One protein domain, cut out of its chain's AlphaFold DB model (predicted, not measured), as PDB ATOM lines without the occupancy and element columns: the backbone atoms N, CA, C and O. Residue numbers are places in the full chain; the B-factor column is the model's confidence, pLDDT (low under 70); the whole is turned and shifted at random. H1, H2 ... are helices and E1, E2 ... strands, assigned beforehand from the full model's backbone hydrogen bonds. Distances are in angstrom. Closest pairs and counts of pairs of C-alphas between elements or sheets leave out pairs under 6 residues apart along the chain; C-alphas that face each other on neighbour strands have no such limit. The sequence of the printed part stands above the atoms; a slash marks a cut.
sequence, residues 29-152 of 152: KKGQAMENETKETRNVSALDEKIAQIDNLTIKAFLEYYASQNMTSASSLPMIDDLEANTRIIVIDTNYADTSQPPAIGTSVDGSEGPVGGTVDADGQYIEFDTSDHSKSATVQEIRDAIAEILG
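Overview. This is residues 29 to 152 of the 152 residues of an uncharacterized protein of Streptococcus sp. (UniProt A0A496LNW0). A compact body has one long helical arm: a small three-stranded sheet, E2 E1 E5, has helices H2 and H4 on one face and the two-stranded hairpin E3 E4 over the other, and the outer part of H1, residues 29 to 43, sticks out and makes much of the length. The two sheets form a small sandwich of short strands. The printed part has 124 residues with four named helices and five named strands, in the order H1 H2 H3 E1 E2 E3 E4 E5 H4; both sheets are antiparallel and the class is mixed, helices and strands. The whole is only just loose, close to compact, with a radius of gyration of the C-alphas of 16.6 A, and elongated, spanning 57 by 33 by 24 A.

Arrangement. In the larger sheet E1, residues 88 to 91, is the inner strand between E2, residues 105 to 107, and E5, residues 137 to 139. N 90 and O 106 are 3.0 A apart, and N 89 and O 138 are 2.8 A apart, both within hydrogen-bond range. E3, residues 115 to 120, and E4, residues 126 to 130, are an antiparallel hairpin, with N 116 and O 129 at 2.8 A. This pair and the larger sheet are a sandwich, two sheets face to face, 9.7 A centre to centre where they face each other; the closest C-alphas of E2 and E3 are those of Thr 107 and Val 116, 6.2 A apart. H2, residues 57 to 68, stands up from the larger sheet at 56 degrees; its closest C-alpha pair with E1 is Thr 58 and Val 91, 5.4 A. H4, residues 140 to 151, is on the same sheet and touches H2 at a steep tilt of 45 degrees, the same way, closest at the C-alphas of Ile 59 and Ile 143, 5.4 A. H1, residues 29 to 52, touches H2 with residues 51 to 52 alone, closest at the C-alphas of Ile 51 and Lys 60, 6.2 A, and the two are a helical hairpin. H3, residues 78 to 81, is close to but not clearly touching H4. Every O i to N i+4 pair is within hydrogen-bond range in H1, H2 and H4; H3 is too short for one.

Along the chain. H1 begins at C-alpha 29, (148.178, 186.786, 184.549), and is 34.0 A long. H2 is 16.3 A, H4 15.9 A, E3 14.7 A and E4 12.9 A long. E1 begins at C-alpha 88, (164.587, 146.726, 161.811), and H4 ends at C-alpha 151, (159.236, 162.943, 174.469).

Size, cuts and confidence. The C-alphas farthest apart are those of Lys 30 and Asp 110, 57.6 A. The printed part has no cut. The link E1 to E2, 13 residues, is long. Mean pLDDT of the printed part is 78.2; residues 29 to 44, 93 to 98 and 117 to 122 are among those under 70.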
ATOM      1  N   LYS A  29     148.380 187.373 185.882       43.34
ATOM      2  CA  LYS A  29     148.178 186.786 184.549       43.34
ATOM      3  C   LYS A  29     149.296 187.134 183.555       43.34
ATOM      4  O   LYS A  29     149.654 186.292 182.740       43.34
ATOM      5  N   LYS A  30     149.877 188.339 183.629       43.22
ATOM      6  CA  LYS A  30     151.019 188.736 182.781       43.22
ATOM      7  C   LYS A  30     152.334 188.088 183.235       43.22
ATOM      8  O   LYS A  30     153.143 187.734 182.388       43.22
ATOM      9  N   GLY A  31     152.518 187.884 184.542       43.16
ATOM     10  CA  GLY A  31     153.635 187.113 185.093       43.16
ATOM     11  C   GLY A  31     153.571 185.641 184.691       43.16
ATOM     12  O   GLY A  31     154.556 185.112 184.196       43.16
ATOM     13  N   GLN A  32     152.397 185.010 184.794       43.66
ATOM     14  CA  GLN A  32     152.199 183.618 184.374       43.66
ATOM     15  C   GLN A  32     152.306 183.422 182.858       43.66
ATOM     16  O   GLN A  32     152.865 182.419 182.435       43.66
ATOM     17  N   ALA A  33     151.821 184.361 182.039       48.72
ATOM     18  CA  ALA A  33     151.991 184.294 180.584       48.72
ATOM     19  C   ALA A  33     153.471 184.404 180.185       48.72
ATOM     20  O   ALA A  33     153.965 183.564 179.446       48.72
ATOM     21  N   MET A  34     154.207 185.362 180.763       50.75
ATOM     22  CA  MET A  34     155.631 185.536 180.470       50.75
ATOM     23  C   MET A  34     156.479 184.375 181.014       50.75
ATOM     24  O   MET A  34     157.437 183.958 180.371       50.75
ATOM     25  N   GLU A  35     156.132 183.811 182.174       50.12
ATOM     26  CA  GLU A  35     156.829 182.651 182.740       50.12
ATOM     27  C   GLU A  35     156.512 181.351 181.979       50.12
ATOM     28  O   GLU A  35     157.414 180.535 181.799       50.12
ATOM     29  N   ASN A  36     155.282 181.177 181.478       47.47
ATOM     30  CA  ASN A  36     154.918 180.047 180.619       47.47
ATOM     31  C   ASN A  36     155.558 180.151 179.235       47.47
ATOM     32  O   ASN A  36     156.170 179.178 178.818       47.47
ATOM     33  N   GLU A  37     155.528 181.315 178.578       49.56
ATOM     34  CA  GLU A  37     156.214 181.507 177.290       49.56
ATOM     35  C   GLU A  37     157.721 181.250 177.438       49.56
ATOM     36  O   GLU A  37     158.312 180.511 176.655       49.56
ATOM     37  N   THR A  38     158.360 181.762 178.497       49.75
ATOM     38  CA  THR A  38     159.805 181.553 178.708       49.75
ATOM     39  C   THR A  38     160.146 180.094 179.054       49.75
ATOM     40  O   THR A  38     161.245 179.636 178.739       49.75
ATOM     41  N   LYS A  39     159.233 179.347 179.694       52.94
ATOM     42  CA  LYS A  39     159.404 177.911 179.983       52.94
ATOM     43  C   LYS A  39     159.139 177.043 178.757       52.94
ATOM     44  O   LYS A  39     159.956 176.172 178.493       52.94
ATOM     45  N   GLU A  40     158.077 177.300 177.993       57.38
ATOM     46  CA  GLU A  40     157.824 176.623 176.713       57.38
ATOM     47  C   GLU A  40     159.006 176.813 175.767       57.38
ATOM     48  O   GLU A  40     159.564 175.831 175.294       57.38
ATOM     49  N   THR A  41     159.481 178.050 175.583       54.03
ATOM     50  CA  THR A  41     160.579 178.310 174.638       54.03
ATOM     51  C   THR A  41     161.894 177.655 175.089       54.03
ATOM     52  O   THR A  41     162.652 177.159 174.260       54.03
ATOM     53  N   ARG A  42     162.172 177.600 176.404       55.72
ATOM     54  CA  ARG A  42     163.347 176.879 176.942       55.72
ATOM     55  C   ARG A  42     163.215 175.362 176.838       55.72
ATOM     56  O   ARG A  42     164.218 174.701 176.602       55.72
ATOM     57  N   ASN A  43     162.017 174.820 177.034       61.69
ATOM     58  CA  ASN A  43     161.777 173.383 176.945       61.69
ATOM     59  C   ASN A  43     161.860 172.889 175.498       61.69
ATOM     60  O   ASN A  43     162.456 171.844 175.271       61.69
ATOM     61  N   VAL A  44     161.343 173.661 174.534       65.00
ATOM     62  CA  VAL A  44     161.488 173.370 173.097       65.00
ATOM     63  C   VAL A  44     162.963 173.423 172.693       65.00
ATOM     64  O   VAL A  44     163.477 172.456 172.152       65.00
ATOM     65  N   SER A  45     163.693 174.474 173.087       72.25
ATOM     66  CA  SER A  45     165.139 174.577 172.827       72.25
ATOM     67  C   SER A  45     165.949 173.420 173.427       72.25
ATOM     68  O   SER A  45     166.871 172.931 172.783       72.25
ATOM     69  N   ALA A  46     165.624 172.969 174.642       83.12
ATOM     70  CA  ALA A  46     166.311 171.839 175.267       83.12
ATOM     71  C   ALA A  46     165.944 170.493 174.618       83.12
ATOM     72  O   ALA A  46     166.766 169.576 174.599       83.12
ATOM     73  N   LEU A  47     164.718 170.360 174.107       86.94
ATOM     74  CA  LEU A  47     164.280 169.183 173.367       86.94
ATOM     75  C   LEU A  47     164.982 169.097 172.008       86.94
ATOM     76  O   LEU A  47     165.554 168.056 171.691       86.94
ATOM     77  N   ASP A  48     165.010 170.199 171.260       86.25
ATOM     78  CA  ASP A  48     165.695 170.288 169.969       86.25
ATOM     79  C   ASP A  48     167.188 169.953 170.113       86.25
ATOM     80  O   ASP A  48     167.744 169.209 169.307       86.25
ATOM     81  N   GLU A  49     167.839 170.423 171.186       88.06
ATOM     82  CA  GLU A  49     169.231 170.071 171.498       88.06
ATOM     83  C   GLU A  49     169.423 168.574 171.783       88.06
ATOM     84  O   GLU A  49     170.420 168.000 171.340       88.06
ATOM     85  N   LYS A  50     168.492 167.926 172.499       91.12
ATOM     86  CA  LYS A  50     168.547 166.473 172.751       91.12
ATOM     87  C   LYS A  50     168.391 165.674 171.464       91.12
ATOM     88  O   LYS A  50     169.161 164.750 171.233       91.12
ATOM     89  N   ILE A  51     167.421 166.041 170.625       89.81
ATOM     90  CA  ILE A  51     167.170 165.374 169.342       89.81
ATOM     91  C   ILE A  51     168.359 165.584 168.390       89.81
ATOM     92  O   ILE A  51     168.784 164.654 167.706       89.81
ATOM     93  N   ALA A  52     168.966 166.775 168.389       88.44
ATOM     94  CA  ALA A  52     170.129 167.075 167.558       88.44
ATOM     95  C   ALA A  52     171.367 166.223 167.892       88.44
ATOM     96  O   ALA A  52     172.185 166.003 166.997       88.44
ATOM     97  N   GLN A  53     171.493 165.744 169.136       90.94
ATOM     98  CA  GLN A  53     172.584 164.877 169.607       90.94
ATOM     99  C   GLN A  53     172.384 163.390 169.271       90.94
ATOM    100  O   GLN A  53     173.274 162.587 169.544       90.94
ATOM    101  N   ILE A  54     171.237 163.002 168.704       92.44
ATOM    102  CA  ILE A  54     170.991 161.618 168.296       92.44
ATOM    103  C   ILE A  54     171.750 161.322 167.001       92.44
ATOM    104  O   ILE A  54     171.447 161.877 165.945       92.44
ATOM    105  N   ASP A  55     172.721 160.413 167.092       90.88
ATOM    106  CA  ASP A  55     173.548 159.999 165.952       90.88
ATOM    107  C   ASP A  55     172.798 159.075 164.979       90.88
ATOM    108  O   ASP A  55     173.064 159.086 163.777       90.88
ATOM    109  N   ASN A  56     171.858 158.266 165.484       92.31
ATOM    110  CA  ASN A  56     171.078 157.358 164.649       92.31
ATOM    111  C   ASN A  56     170.035 158.140 163.837       92.31
ATOM    112  O   ASN A  56     169.071 158.670 164.394       92.31
ATOM    113  N   LEU A  57     170.212 158.179 162.515       89.19
ATOM    114  CA  LEU A  57     169.385 159.000 161.626       89.19
ATOM    115  C   LEU A  57     167.915 158.566 161.601       89.19
ATOM    116  O   LEU A  57     167.031 159.414 161.510       89.19
ATOM    117  N   THR A  58     167.648 157.265 161.725       90.56
ATOM    118  CA  THR A  58     166.275 156.750 161.766       90.56
ATOM    119  C   THR A  58     165.583 157.186 163.051       90.56
ATOM    120  O   THR A  58     164.528 157.807 162.983       90.56
ATOM    121  N   ILE A  59     166.188 156.955 164.219       92.94
ATOM    122  CA  ILE A  59     165.610 157.384 165.505       92.94
ATOM    123  C   ILE A  59     165.387 158.898 165.511       92.94
ATOM    124  O   ILE A  59     164.320 159.368 165.909       92.94
ATOM    125  N   LYS A  60     166.370 159.659 165.022       92.75
ATOM    126  CA  LYS A  60     166.288 161.116 164.934       92.75
ATOM    127  C   LYS A  60     165.087 161.580 164.108       92.75
ATOM    128  O   LYS A  60     164.317 162.396 164.601       92.75
ATOM    129  N   ALA A  61     164.875 161.020 162.918       89.88
ATOM    130  CA  ALA A  61     163.744 161.375 162.060       89.88
ATOM    131  C   ALA A  61     162.384 161.150 162.748       89.88
ATOM    132  O   ALA A  61     161.482 161.982 162.651       89.88
ATOM    133  N   PHE A  62     162.242 160.038 163.476       91.00
ATOM    134  CA  PHE A  62     161.026 159.754 164.237       91.00
ATOM    135  C   PHE A  62     160.817 160.745 165.381       91.00
ATOM    136  O   PHE A  62     159.702 161.231 165.565       91.00
ATOM    137  N   LEU A  63     161.872 161.083 166.123       91.81
ATOM    138  CA  LEU A  63     161.793 162.080 167.192       91.81
ATOM    139  C   LEU A  63     161.431 163.467 166.655       91.81
ATOM    140  O   LEU A  63     160.578 164.131 167.237       91.81
ATOM    141  N   GLU A  64     162.037 163.887 165.541       90.50
ATOM    142  CA  GLU A  64     161.740 165.166 164.883       90.50
ATOM    143  C   GLU A  64     160.280 165.231 164.413       90.50
ATOM    144  O   GLU A  64     159.609 166.241 164.632       90.50
ATOM    145  N   TYR A  65     159.761 164.143 163.833       88.94
ATOM    146  CA  TYR A  65     158.352 164.048 163.449       88.94
ATOM    147  C   TYR A  65     157.418 164.084 164.666       88.94
ATOM    148  O   TYR A  65     156.481 164.877 164.706       88.94
ATOM    149  N   TYR A  66     157.667 163.268 165.692       90.69
ATOM    150  CA  TYR A  66     156.808 163.263 166.878       90.69
ATOM    151  C   TYR A  66     156.812 164.628 167.575       90.69
ATOM    152  O   TYR A  66     155.750 165.135 167.936       90.69
ATOM    153  N   ALA A  67     157.984 165.254 167.713       89.62
ATOM    154  CA  ALA A  67     158.110 166.583 168.299       89.62
ATOM    155  C   ALA A  67     157.347 167.641 167.484       89.62
ATOM    156  O   ALA A  67     156.616 168.442 168.069       89.62
ATOM    157  N   SER A  68     157.439 167.617 166.145       87.75
ATOM    158  CA  SER A  68     156.723 168.573 165.280       87.75
ATOM    159  C   SER A  68     155.199 168.439 165.387       87.75
ATOM    160  O   SER A  68     154.477 169.433 165.276       87.75
ATOM    161  N   GLN A  69     154.711 167.222 165.643       88.00
ATOM    162  CA  GLN A  69     153.289 166.911 165.783       88.00
ATOM    163  C   GLN A  69     152.776 166.996 167.233       88.00
ATOM    164  O   GLN A  69     151.595 166.742 167.469       88.00
ATOM    165  N   ASN A  70     153.621 167.363 168.209       88.75
ATOM    166  CA  ASN A  70     153.321 167.274 169.649       88.75
ATOM    167  C   ASN A  70     152.843 165.872 170.086       88.75
ATOM    168  O   ASN A  70     151.952 165.730 170.927       88.75
ATOM    169  N   MET A  71     153.424 164.833 169.488       89.44
ATOM    170  CA  MET A  71     153.188 163.432 169.821       89.44
ATOM    171  C   MET A  71     154.185 162.948 170.877       89.44
ATOM    172  O   MET A  71     155.294 163.462 171.012       89.44
ATOM    173  N   THR A  72     153.793 161.907 171.604       90.00
ATOM    174  CA  THR A  72     154.620 161.248 172.626       90.00
ATOM    175  C   THR A  72     154.534 159.722 172.509       90.00
ATOM    176  O   THR A  72     153.864 159.232 171.601       90.00
ATOM    177  N   SER A  73     155.160 158.940 173.400       86.12
ATOM    178  CA  SER A  73     155.145 157.465 173.302       86.12
ATOM    179  C   SER A  73     153.749 156.837 173.367       86.12
ATOM    180  O   SER A  73     153.534 155.742 172.852       86.12
ATOM    181  N   ALA A  74     152.773 157.541 173.947       86.31
ATOM    182  CA  ALA A  74     151.374 157.117 173.968       86.31
ATOM    183  C   ALA A  74     150.655 157.336 172.622       86.31
ATOM    184  O   ALA A  74     149.516 156.897 172.444       86.31
ATOM    185  N   SER A  75     151.282 158.065 171.697       87.62
ATOM    186  CA  SER A  75     150.715 158.394 170.393       87.62
ATOM    187  C   SER A  75     150.954 157.252 169.411       87.62
ATOM    188  O   SER A  75     152.083 156.803 169.224       87.62
ATOM    189  N   SER A  76     149.872 156.812 168.771       82.19
ATOM    190  CA  SER A  76     149.903 155.788 167.728       82.19
ATOM    191  C   SER A  76     150.516 156.343 166.447       82.19
ATOM    192  O   SER A  76     150.198 157.461 166.025       82.19
ATOM    193  N   LEU A  77     151.363 155.536 165.818       80.69
ATOM    194  CA  LEU A  77     151.890 155.783 164.491       80.69
ATOM    195  C   LEU A  77     151.712 154.502 163.661       80.69
ATOM    196  O   LEU A  77     152.571 153.616 163.694       80.69
ATOM    197  N   PRO A  78     150.613 154.402 162.886       79.00
ATOM    198  CA  PRO A  78     150.194 153.159 162.234       79.00
ATOM    199  C   PRO A  78     151.281 152.450 161.414       79.00
ATOM    200  O   PRO A  78     151.274 151.231 161.312       79.00
ATOM    201  N   MET A  79     152.250 153.187 160.861       78.50
ATOM    202  CA  MET A  79     153.339 152.603 160.068       78.50
ATOM    203  C   MET A  79     154.334 151.747 160.874       78.50
ATOM    204  O   MET A  79     154.971 150.882 160.284       78.50
ATOM    205  N   ILE A  80     154.495 151.985 162.183       86.12
ATOM    206  CA  ILE A  80     155.359 151.178 163.071       86.12
ATOM    207  C   ILE A  80     154.566 150.415 164.134       86.12
ATOM    208  O   ILE A  80     155.118 149.549 164.810       86.12
ATOM    209  N   ASP A  81     153.285 150.734 164.321       85.50
ATOM    210  CA  ASP A  81     152.429 150.058 165.298       85.50
ATOM    211  C   ASP A  81     152.139 148.610 164.898       85.50
ATOM    212  O   ASP A  81     152.137 147.732 165.760       85.50
ATOM    213  N   ASP A  82     151.975 148.361 163.596       85.94
ATOM    214  CA  ASP A  82     151.714 147.032 163.032       85.94
ATOM    215  C   ASP A  82     152.991 146.186 162.848       85.94
ATOM    216  O   ASP A  82     152.917 145.029 162.432       85.94
ATOM    217  N   LEU A  83     154.166 146.748 163.148       87.19
ATOM    218  CA  LEU A  83     155.451 146.065 163.018       87.19
ATOM    219  C   LEU A  83     155.866 145.382 164.326       87.19
ATOM    220  O   LEU A  83     155.571 145.851 165.432       87.19
ATOM    221  N   GLU A  84     156.598 144.273 164.205       89.44
ATOM    222  CA  GLU A  84     157.164 143.596 165.370       89.44
ATOM    223  C   GLU A  84     158.252 144.465 166.014       89.44
ATOM    224  O   GLU A  84     158.969 145.212 165.350       89.44
ATOM    225  N   ALA A  85     158.413 144.351 167.332       90.25
ATOM    226  CA  ALA A  85     159.357 145.171 168.094       90.25
ATOM    227  C   ALA A  85     160.815 145.033 167.600       90.25
ATOM    228  O   ALA A  85     161.584 145.991 167.635       90.25
ATOM    229  N   ASN A  86     161.189 143.851 167.113       89.19
ATOM    230  CA  ASN A  86     162.501 143.538 166.548       89.19
ATOM    231  C   ASN A  86     162.604 143.814 165.041       89.19
ATOM    232  O   ASN A  86     163.682 143.616 164.482       89.19
ATOM    233  N   THR A  87     161.528 144.242 164.370       87.50
ATOM    234  CA  THR A  87     161.608 144.642 162.964       87.50
ATOM    235  C   THR A  87     162.552 145.831 162.857       87.50
ATOM    236  O   THR A  87     162.326 146.875 163.471       87.50
ATOM    237  N   ARG A  88     163.627 145.663 162.087       89.06
ATOM    238  CA  ARG A  88     164.587 146.726 161.811       89.06
ATOM    239  C   ARG A  88     164.115 147.555 160.625       89.06
ATOM    240  O   ARG A  88     163.775 147.013 159.572       89.06
ATOM    241  N   ILE A  89     164.096 148.867 160.814       87.44
ATOM    242  CA  ILE A  89     163.581 149.833 159.853       87.44
ATOM    243  C   ILE A  89     164.640 150.885 159.527       87.44
ATOM    244  O   ILE A  89     165.550 151.145 160.316       87.44
ATOM    245  N   ILE A  90     164.499 151.492 158.356       88.25
ATOM    246  CA  ILE A  90     165.295 152.627 157.891       88.25
ATOM    247  C   ILE A  90     164.359 153.709 157.364       88.25
ATOM    248  O   ILE A  90     163.364 153.393 156.716       88.25
ATOM    249  N   VAL A  91     164.656 154.979 157.624       86.25
ATOM    250  CA  VAL A  91     163.944 156.093 156.987       86.25
ATOM    251  C   VAL A  91     164.517 156.339 155.590       86.25
ATOM    252  O   VAL A  91     165.720 156.519 155.418       86.25
ATOM    253  N   ILE A  92     163.634 156.297 154.594       76.19
ATOM    254  CA  ILE A  92     163.925 156.334 153.157       76.19
ATOM    255  C   ILE A  92     163.820 157.754 152.589       76.19
ATOM    256  O   ILE A  92     164.590 158.115 151.701       76.19
ATOM    257  N   ASP A  93     162.867 158.552 153.075       67.25
ATOM    258  CA  ASP A  93     162.724 159.948 152.663       67.25
ATOM    259  C   ASP A  93     163.483 160.841 153.640       67.25
ATOM    260  O   ASP A  93     163.106 161.013 154.797       67.25
ATOM    261  N   THR A  94     164.603 161.368 153.157       55.34
ATOM    262  CA  THR A  94     165.519 162.212 153.920       55.34
ATOM    263  C   THR A  94     165.236 163.694 153.732       55.34
ATOM    264  O   THR A  94     166.103 164.513 154.049       55.34
ATOM    265  N   ASN A  95     164.090 164.099 153.173       61.56
ATOM    266  CA  ASN A  95     163.740 165.514 153.164       61.56
ATOM    267  C   ASN A  95     163.274 165.959 154.562       61.56
ATOM    268  O   ASN A  95     162.115 166.300 154.779       61.56
ATOM    269  N   TYR A  96     164.223 166.006 155.505       60.50
ATOM    270  CA  TYR A  96     164.052 166.434 156.901       60.50
ATOM    271  C   TYR A  96     163.504 167.867 157.045       60.50
ATOM    272  O   TYR A  96     163.221 168.317 158.151       60.50
ATOM    273  N   ALA A  97     163.386 168.619 155.945       59.44
ATOM    274  CA  ALA A  97     162.829 169.965 155.957       59.44
ATOM    275  C   ALA A  97     161.303 169.980 156.150       59.44
ATOM    276  O   ALA A  97     160.785 170.979 156.651       59.44
ATOM    277  N   ASP A  98     160.587 168.915 155.763       69.31
ATOM    278  CA  ASP A  98     159.134 168.814 155.943       69.31
ATOM    279  C   ASP A  98     158.770 167.757 156.990       69.31
ATOM    280  O   ASP A  98     158.399 166.627 156.682       69.31
ATOM    281  N   THR A  99     158.826 168.155 158.259       71.31
ATOM    282  CA  THR A  99     158.410 167.311 159.388       71.31
ATOM    283  C   THR A  99     156.889 167.229 159.553       71.31
ATOM    284  O   THR A  99     156.424 166.662 160.541       71.31
ATOM    285  N   SER A 100     156.090 167.795 158.634       75.50
ATOM    286  CA  SER A 100     154.624 167.677 158.680       75.50
ATOM    287  C   SER A 100     154.118 166.325 158.175       75.50
ATOM    288  O   SER A 100     153.004 165.914 158.504       75.50
ATOM    289  N   GLN A 101     154.941 165.620 157.397       78.88
ATOM    290  CA  GLN A 101     154.627 164.301 156.869       78.88
ATOM    291  C   GLN A 101     155.348 163.216 157.665       78.88
ATOM    292  O   GLN A 101     156.476 163.427 158.112       78.88
ATOM    293  N   PRO A 102     154.706 162.054 157.860       79.25
ATOM    294  CA  PRO A 102     155.366 160.937 158.506       79.25
ATOM    295  C   PRO A 102     156.600 160.482 157.711       79.25
ATOM    296  O   PRO A 102     156.544 160.482 156.477       79.25
ATOM    297  N   PRO A 103     157.674 160.028 158.384       82.44
ATOM    298  CA  PRO A 103     158.845 159.491 157.706       82.44
ATOM    299  C   PRO A 103     158.465 158.320 156.796       82.44
ATOM    300  O   PRO A 103     157.790 157.381 157.221       82.44
ATOM    301  N   ALA A 104     158.922 158.339 155.544       81.62
ATOM    302  CA  ALA A 104     158.821 157.159 154.694       81.62
ATOM    303  C   ALA A 104     159.803 156.100 155.202       81.62
ATOM    304  O   ALA A 104     160.981 156.404 155.385       81.62
ATOM    305  N   ILE A 105     159.344 154.865 155.409       82.25
ATOM    306  CA  ILE A 105     160.171 153.792 155.968       82.25
ATOM    307  C   ILE A 105     160.380 152.628 155.004       82.25
ATOM    308  O   ILE A 105     159.503 152.277 154.216       82.25
ATOM    309  N   GLY A 106     161.546 152.005 155.125       81.06
ATOM    310  CA  GLY A 106     161.917 150.734 154.522       81.06
ATOM    311  C   GLY A 106     162.080 149.664 155.582       81.06
ATOM    312  O   GLY A 106     162.623 149.925 156.656       81.06
ATOM    313  N   THR A 107     161.638 148.450 155.265       77.88
ATOM    314  CA  THR A 107     161.818 147.261 156.107       77.88
ATOM    315  C   THR A 107     162.217 146.079 155.228       77.88
ATOM    316  O   THR A 107     161.880 146.051 154.039       77.88
ATOM    317  N   SER A 108     162.953 145.112 155.782       71.75
ATOM    318  CA  SER A 108     163.178 143.852 155.069       71.75
ATOM    319  C   SER A 108     161.905 143.014 155.082       71.75
ATOM    320  O   SER A 108     161.228 142.926 156.106       71.75
ATOM    321  N   VAL A 109     161.602 142.359 153.959       66.62
ATOM    322  CA  VAL A 109     160.402 141.517 153.786       66.62
ATOM    323  C   VAL A 109     160.353 140.376 154.805       66.62
ATOM    324  O   VAL A 109     159.273 139.952 155.211       66.62
ATOM    325  N   ASP A 110     161.513 139.871 155.211       69.94
ATOM    326  CA  ASP A 110     161.662 138.772 156.167       69.94
ATOM    327  C   ASP A 110     162.096 139.236 157.567       69.94
ATOM    328  O   ASP A 110     162.365 138.405 158.434       69.94
ATOM    329  N   GLY A 111     162.190 140.553 157.787       66.12
ATOM    330  CA  GLY A 111     162.681 141.137 159.034       66.12
ATOM    331  C   GLY A 111     164.168 140.891 159.313       66.12
ATOM    332  O   GLY A 111     164.637 141.254 160.392       66.12
ATOM    333  N   SER A 112     164.911 140.283 158.379       72.94
ATOM    334  CA  SER A 112     166.356 140.090 158.500       72.94
ATOM    335  C   SER A 112     167.125 141.376 158.195       72.94
ATOM    336  O   SER A 112     166.622 142.280 157.527       72.94
ATOM    337  N   GLU A 113     168.352 141.467 158.712       78.38
ATOM    338  CA  GLU A 113     169.266 142.539 158.324       78.38
ATOM    339  C   GLU A 113     169.806 142.279 156.915       78.38
ATOM    340  O   GLU A 113     170.171 141.156 156.560       78.38
ATOM    341  N   GLY A 114     169.877 143.338 156.119       72.50
ATOM    342  CA  GLY A 114     170.342 143.290 154.745       72.50
ATOM    343  C   GLY A 114     169.799 144.432 153.888       72.50
ATOM    344  O   GLY A 114     169.155 145.361 154.402       72.50
ATOM    345  N   PRO A 115     170.060 144.371 152.573       71.44
ATOM    346  CA  PRO A 115     169.542 145.343 151.633       71.44
ATOM    347  C   PRO A 115     168.015 145.272 151.568       71.44
ATOM    348  O   PRO A 115     167.433 144.210 151.340       71.44
ATOM    349  N   VAL A 116     167.364 146.415 151.743       73.62
ATOM    350  CA  VAL A 116     165.922 146.572 151.576       73.62
ATOM    351  C   VAL A 116     165.628 147.298 150.274       73.62
ATOM    352  O   VAL A 116     166.385 148.168 149.833       73.62
ATOM    353  N   GLY A 117     164.513 146.908 149.655       63.91
ATOM    354  CA  GLY A 117     164.056 147.476 148.396       63.91
ATOM    355  C   GLY A 117     163.952 148.998 148.486       63.91
ATOM    356  O   GLY A 117     163.163 149.531 149.261       63.91
ATOM    357  N   GLY A 118     164.774 149.666 147.688       61.97
ATOM    358  CA  GLY A 118     164.933 151.104 147.617       61.97
ATOM    359  C   GLY A 118     163.783 151.890 147.007       61.97
ATOM    360  O   GLY A 118     163.023 151.372 146.186       61.97
ATOM    361  N   THR A 119     163.715 153.178 147.353       62.22
ATOM    362  CA  THR A 119     162.990 154.183 146.563       62.22
ATOM    363  C   THR A 119     163.888 154.733 145.453       62.22
ATOM    364  O   THR A 119     165.066 154.384 145.361       62.22
ATOM    365  N   VAL A 120     163.341 155.617 144.625       63.41
ATOM    366  CA  VAL A 120     164.135 156.495 143.765       63.41
ATOM    367  C   VAL A 120     164.298 157.870 144.407       63.41
ATOM    368  O   VAL A 120     163.344 158.392 144.986       63.41
ATOM    369  N   ASP A 121     165.494 158.449 144.331       66.69
ATOM    370  CA  ASP A 121     165.722 159.835 144.746       66.69
ATOM    371  C   ASP A 121     165.041 160.841 143.797       66.69
ATOM    372  O   ASP A 121     164.393 160.478 142.808       66.69
ATOM    373  N   ALA A 122     165.196 162.135 144.092       65.31
ATOM    374  CA  ALA A 122     164.668 163.216 143.258       65.31
ATOM    375  C   ALA A 122     165.227 163.210 141.818       65.31
ATOM    376  O   ALA A 122     164.587 163.754 140.916       65.31
ATOM    377  N   ASP A 123     166.383 162.577 141.602       74.19
ATOM    378  CA  ASP A 123     167.058 162.429 140.312       74.19
ATOM    379  C   ASP A 123     166.703 161.101 139.608       74.19
ATOM    380  O   ASP A 123     167.181 160.823 138.502       74.19
ATOM    381  N   GLY A 124     165.832 160.280 140.208       66.94
ATOM    382  CA  GLY A 124     165.396 158.995 139.672       66.94
ATOM    383  C   GLY A 124     166.391 157.846 139.882       66.94
ATOM    384  O   GLY A 124     166.231 156.799 139.247       66.94
ATOM    385  N   GLN A 125     167.415 158.004 140.728       71.75
ATOM    386  CA  GLN A 125     168.354 156.929 141.058       71.75
ATOM    387  C   GLN A 125     167.785 156.013 142.131       71.75
ATOM    388  O   GLN A 125     167.264 156.470 143.142       71.75
ATOM    389  N   TYR A 126     167.931 154.705 141.923       67.56
ATOM    390  CA  TYR A 126     167.561 153.710 142.919       67.56
ATOM    391  C   TYR A 126     168.484 153.804 144.137       67.56
ATOM    392  O   TYR A 126     169.696 153.618 144.007       67.56
ATOM    393  N   ILE A 127     167.909 154.059 145.309       68.31
ATOM    394  CA  ILE A 127     168.635 154.074 146.576       68.31
ATOM    395  C   ILE A 127     168.404 152.741 147.272       68.31
ATOM    396  O   ILE A 127     167.358 152.537 147.874       68.31
ATOM    397  N   GLU A 128     169.376 151.837 147.221       70.50
ATOM    398  CA  GLU A 128     169.359 150.634 148.055       70.50
ATOM    399  C   GLU A 128     169.752 150.999 149.490       70.50
ATOM    400  O   GLU A 128     170.729 151.716 149.718       70.50
ATOM    401  N   PHE A 129     168.989 150.511 150.463       73.94
ATOM    402  CA  PHE A 129     169.240 150.790 151.871       73.94
ATOM    403  C   PHE A 129     169.708 149.523 152.568       73.94
ATOM    404  O   PHE A 129     169.064 148.489 152.450       73.94
ATOM    405  N   ASP A 130     170.797 149.598 153.327       79.31
ATOM    406  CA  ASP A 130     171.293 148.467 154.106       79.31
ATOM    407  C   ASP A 130     170.856 148.609 155.563       79.31
ATOM    408  O   ASP A 130     171.307 149.502 156.285       79.31
ATOM    409  N   THR A 131     169.977 147.717 156.010       83.38
ATOM    410  CA  THR A 131     169.553 147.694 157.413       83.38
ATOM    411  C   THR A 131     170.668 147.230 158.351       83.38
ATOM    412  O   THR A 131     170.591 147.508 159.543       83.38
ATOM    413  N   SER A 132     171.751 146.636 157.846       84.81
ATOM    414  CA  SER A 132     172.933 146.285 158.649       84.81
ATOM    415  C   SER A 132     173.712 147.521 159.132       84.81
ATOM    416  O   SER A 132     174.499 147.430 160.074       84.81
ATOM    417  N   ASP A 133     173.494 148.696 158.527       86.62
ATOM    418  CA  ASP A 133     174.068 149.961 158.994       86.62
ATOM    419  C   ASP A 133     173.245 150.526 160.164       86.62
ATOM    420  O   ASP A 133     172.302 151.299 159.984       86.62
ATOM    421  N   HIS A 134     173.627 150.166 161.391       88.81
ATOM    422  CA  HIS A 134     172.944 150.585 162.627       88.81
ATOM    423  C   HIS A 134     173.052 152.088 162.933       88.81
ATOM    424  O   HIS A 134     172.422 152.562 163.874       88.81
ATOM    425  N   SER A 135     173.828 152.862 162.164       87.62
ATOM    426  CA  SER A 135     173.779 154.333 162.246       87.62
ATOM    427  C   SER A 135     172.593 154.918 161.474       87.62
ATOM    428  O   SER A 135     172.151 156.035 161.742       87.62
ATOM    429  N   LYS A 136     172.050 154.150 160.524       86.81
ATOM    430  CA  LYS A 136     170.935 154.549 159.659       86.81
ATOM    431  C   LYS A 136     169.690 153.703 159.861       86.81
ATOM    432  O   LYS A 136     168.643 154.074 159.348       86.81
ATOM    433  N   SER A 137     169.772 152.609 160.607       89.75
ATOM    434  CA  SER A 137     168.650 151.726 160.903       89.75
ATOM    435  C   SER A 137     168.416 151.595 162.405       89.75
ATOM    436  O   SER A 137     169.343 151.713 163.205       89.75
ATOM    437  N   ALA A 138     167.179 151.319 162.798       91.88
ATOM    438  CA  ALA A 138     166.817 151.020 164.180       91.88
ATOM    439  C   ALA A 138     165.668 150.015 164.214       91.88
ATOM    440  O   ALA A 138     164.878 149.921 163.276       91.88
ATOM    441  N   THR A 139     165.573 149.243 165.284       92.12
ATOM    442  CA  THR A 139     164.403 148.412 165.556       92.12
ATOM    443  C   THR A 139     163.226 149.271 166.006       92.12
ATOM    444  O   THR A 139     163.400 150.350 166.576       92.12
ATOM    445  N   VAL A 140     162.007 148.779 165.788       91.38
ATOM    446  CA  VAL A 140     160.785 149.429 166.287       91.38
ATOM    447  C   VAL A 140     160.854 149.649 167.802       91.38
ATOM    448  O   VAL A 140     160.414 150.688 168.290       91.38
ATOM    449  N   GLN A 141     161.442 148.710 168.550       92.94
ATOM    450  CA  GLN A 141     161.642 148.854 169.991       92.94
ATOM    451  C   GLN A 141     162.582 150.014 170.329       92.94
ATOM    452  O   GLN A 141     162.214 150.853 171.142       92.94
ATOM    453  N   GLU A 142     163.748 150.103 169.682       94.69
ATOM    454  CA  GLU A 142     164.709 151.195 169.911       94.69
ATOM    455  C   GLU A 142     164.081 152.570 169.635       94.69
ATOM    456  O   GLU A 142     164.319 153.524 170.372       94.69
ATOM    457  N   ILE A 143     163.232 152.665 168.609       93.44
ATOM    458  CA  ILE A 143     162.501 153.898 168.288       93.44
ATOM    459  C   ILE A 143     161.486 154.232 169.383       93.44
ATOM    460  O   ILE A 143     161.442 155.369 169.853       93.44
ATOM    461  N   ARG A 144     160.682 153.253 169.818       93.19
ATOM    462  CA  ARG A 144     159.692 153.447 170.892       93.19
ATOM    463  C   ARG A 144     160.355 153.846 172.208       93.19
ATOM    464  O   ARG A 144     159.862 154.753 172.876       93.19
ATOM    465  N   ASP A 145     161.473 153.211 172.547       94.69
ATOM    466  CA  ASP A 145     162.243 153.513 173.754       94.69
ATOM    467  C   ASP A 145     162.808 154.936 173.700       94.69
ATOM    468  O   ASP A 145     162.644 155.694 174.656       94.69
ATOM    469  N   ALA A 146     163.380 155.345 172.563       94.31
ATOM    470  CA  ALA A 146     163.886 156.703 172.381       94.31
ATOM    471  C   ALA A 146     162.775 157.761 172.481       94.31
ATOM    472  O   ALA A 146     162.957 158.792 173.132       94.31
ATOM    473  N   ILE A 147     161.605 157.508 171.880       92.88
ATOM    474  CA  ILE A 147     160.440 158.400 171.991       92.88
ATOM    475  C   ILE A 147     159.992 158.509 173.453       92.88
ATOM    476  O   ILE A 147     159.768 159.620 173.931       92.88
ATOM    477  N   ALA A 148     159.896 157.392 174.177       92.88
ATOM    478  CA  ALA A 148     159.511 157.396 175.588       92.88
ATOM    479  C   ALA A 148     160.531 158.128 176.475       92.88
ATOM    480  O   ALA A 148     160.155 158.858 177.392       92.88
ATOM    481  N   GLU A 149     161.825 157.970 176.195       92.88
ATOM    482  CA  GLU A 149     162.895 158.630 176.946       92.88
ATOM    483  C   GLU A 149     162.925 160.150 176.714       92.88
ATOM    484  O   GLU A 149     163.164 160.924 177.649       92.88
ATOM    485  N   ILE A 150     162.698 160.590 175.474       91.06
ATOM    486  CA  ILE A 150     162.924 161.983 175.065       91.06
ATOM    487  C   ILE A 150     161.636 162.812 175.091       91.06
ATOM    488  O   ILE A 150     161.681 163.972 175.510       91.06
ATOM    489  N   LEU A 151     160.509 162.238 174.668       89.50
ATOM    490  CA  LEU A 151     159.236 162.943 174.469       89.50
ATOM    491  C   LEU A 151     158.164 162.606 175.515       89.50
ATOM    492  O   LEU A 151     157.207 163.368 175.645       89.50
ATOM    493  N   GLY A 152     158.334 161.531 176.292       84.38
ATOM    494  CA  GLY A 152     157.391 161.119 177.342       84.38
ATOM    495  C   GLY A 152     156.266 160.247 176.820       84.38
ATOM    496  O   GLY A 152     155.115 160.717 176.693       84.38
TER     497      GLY A 152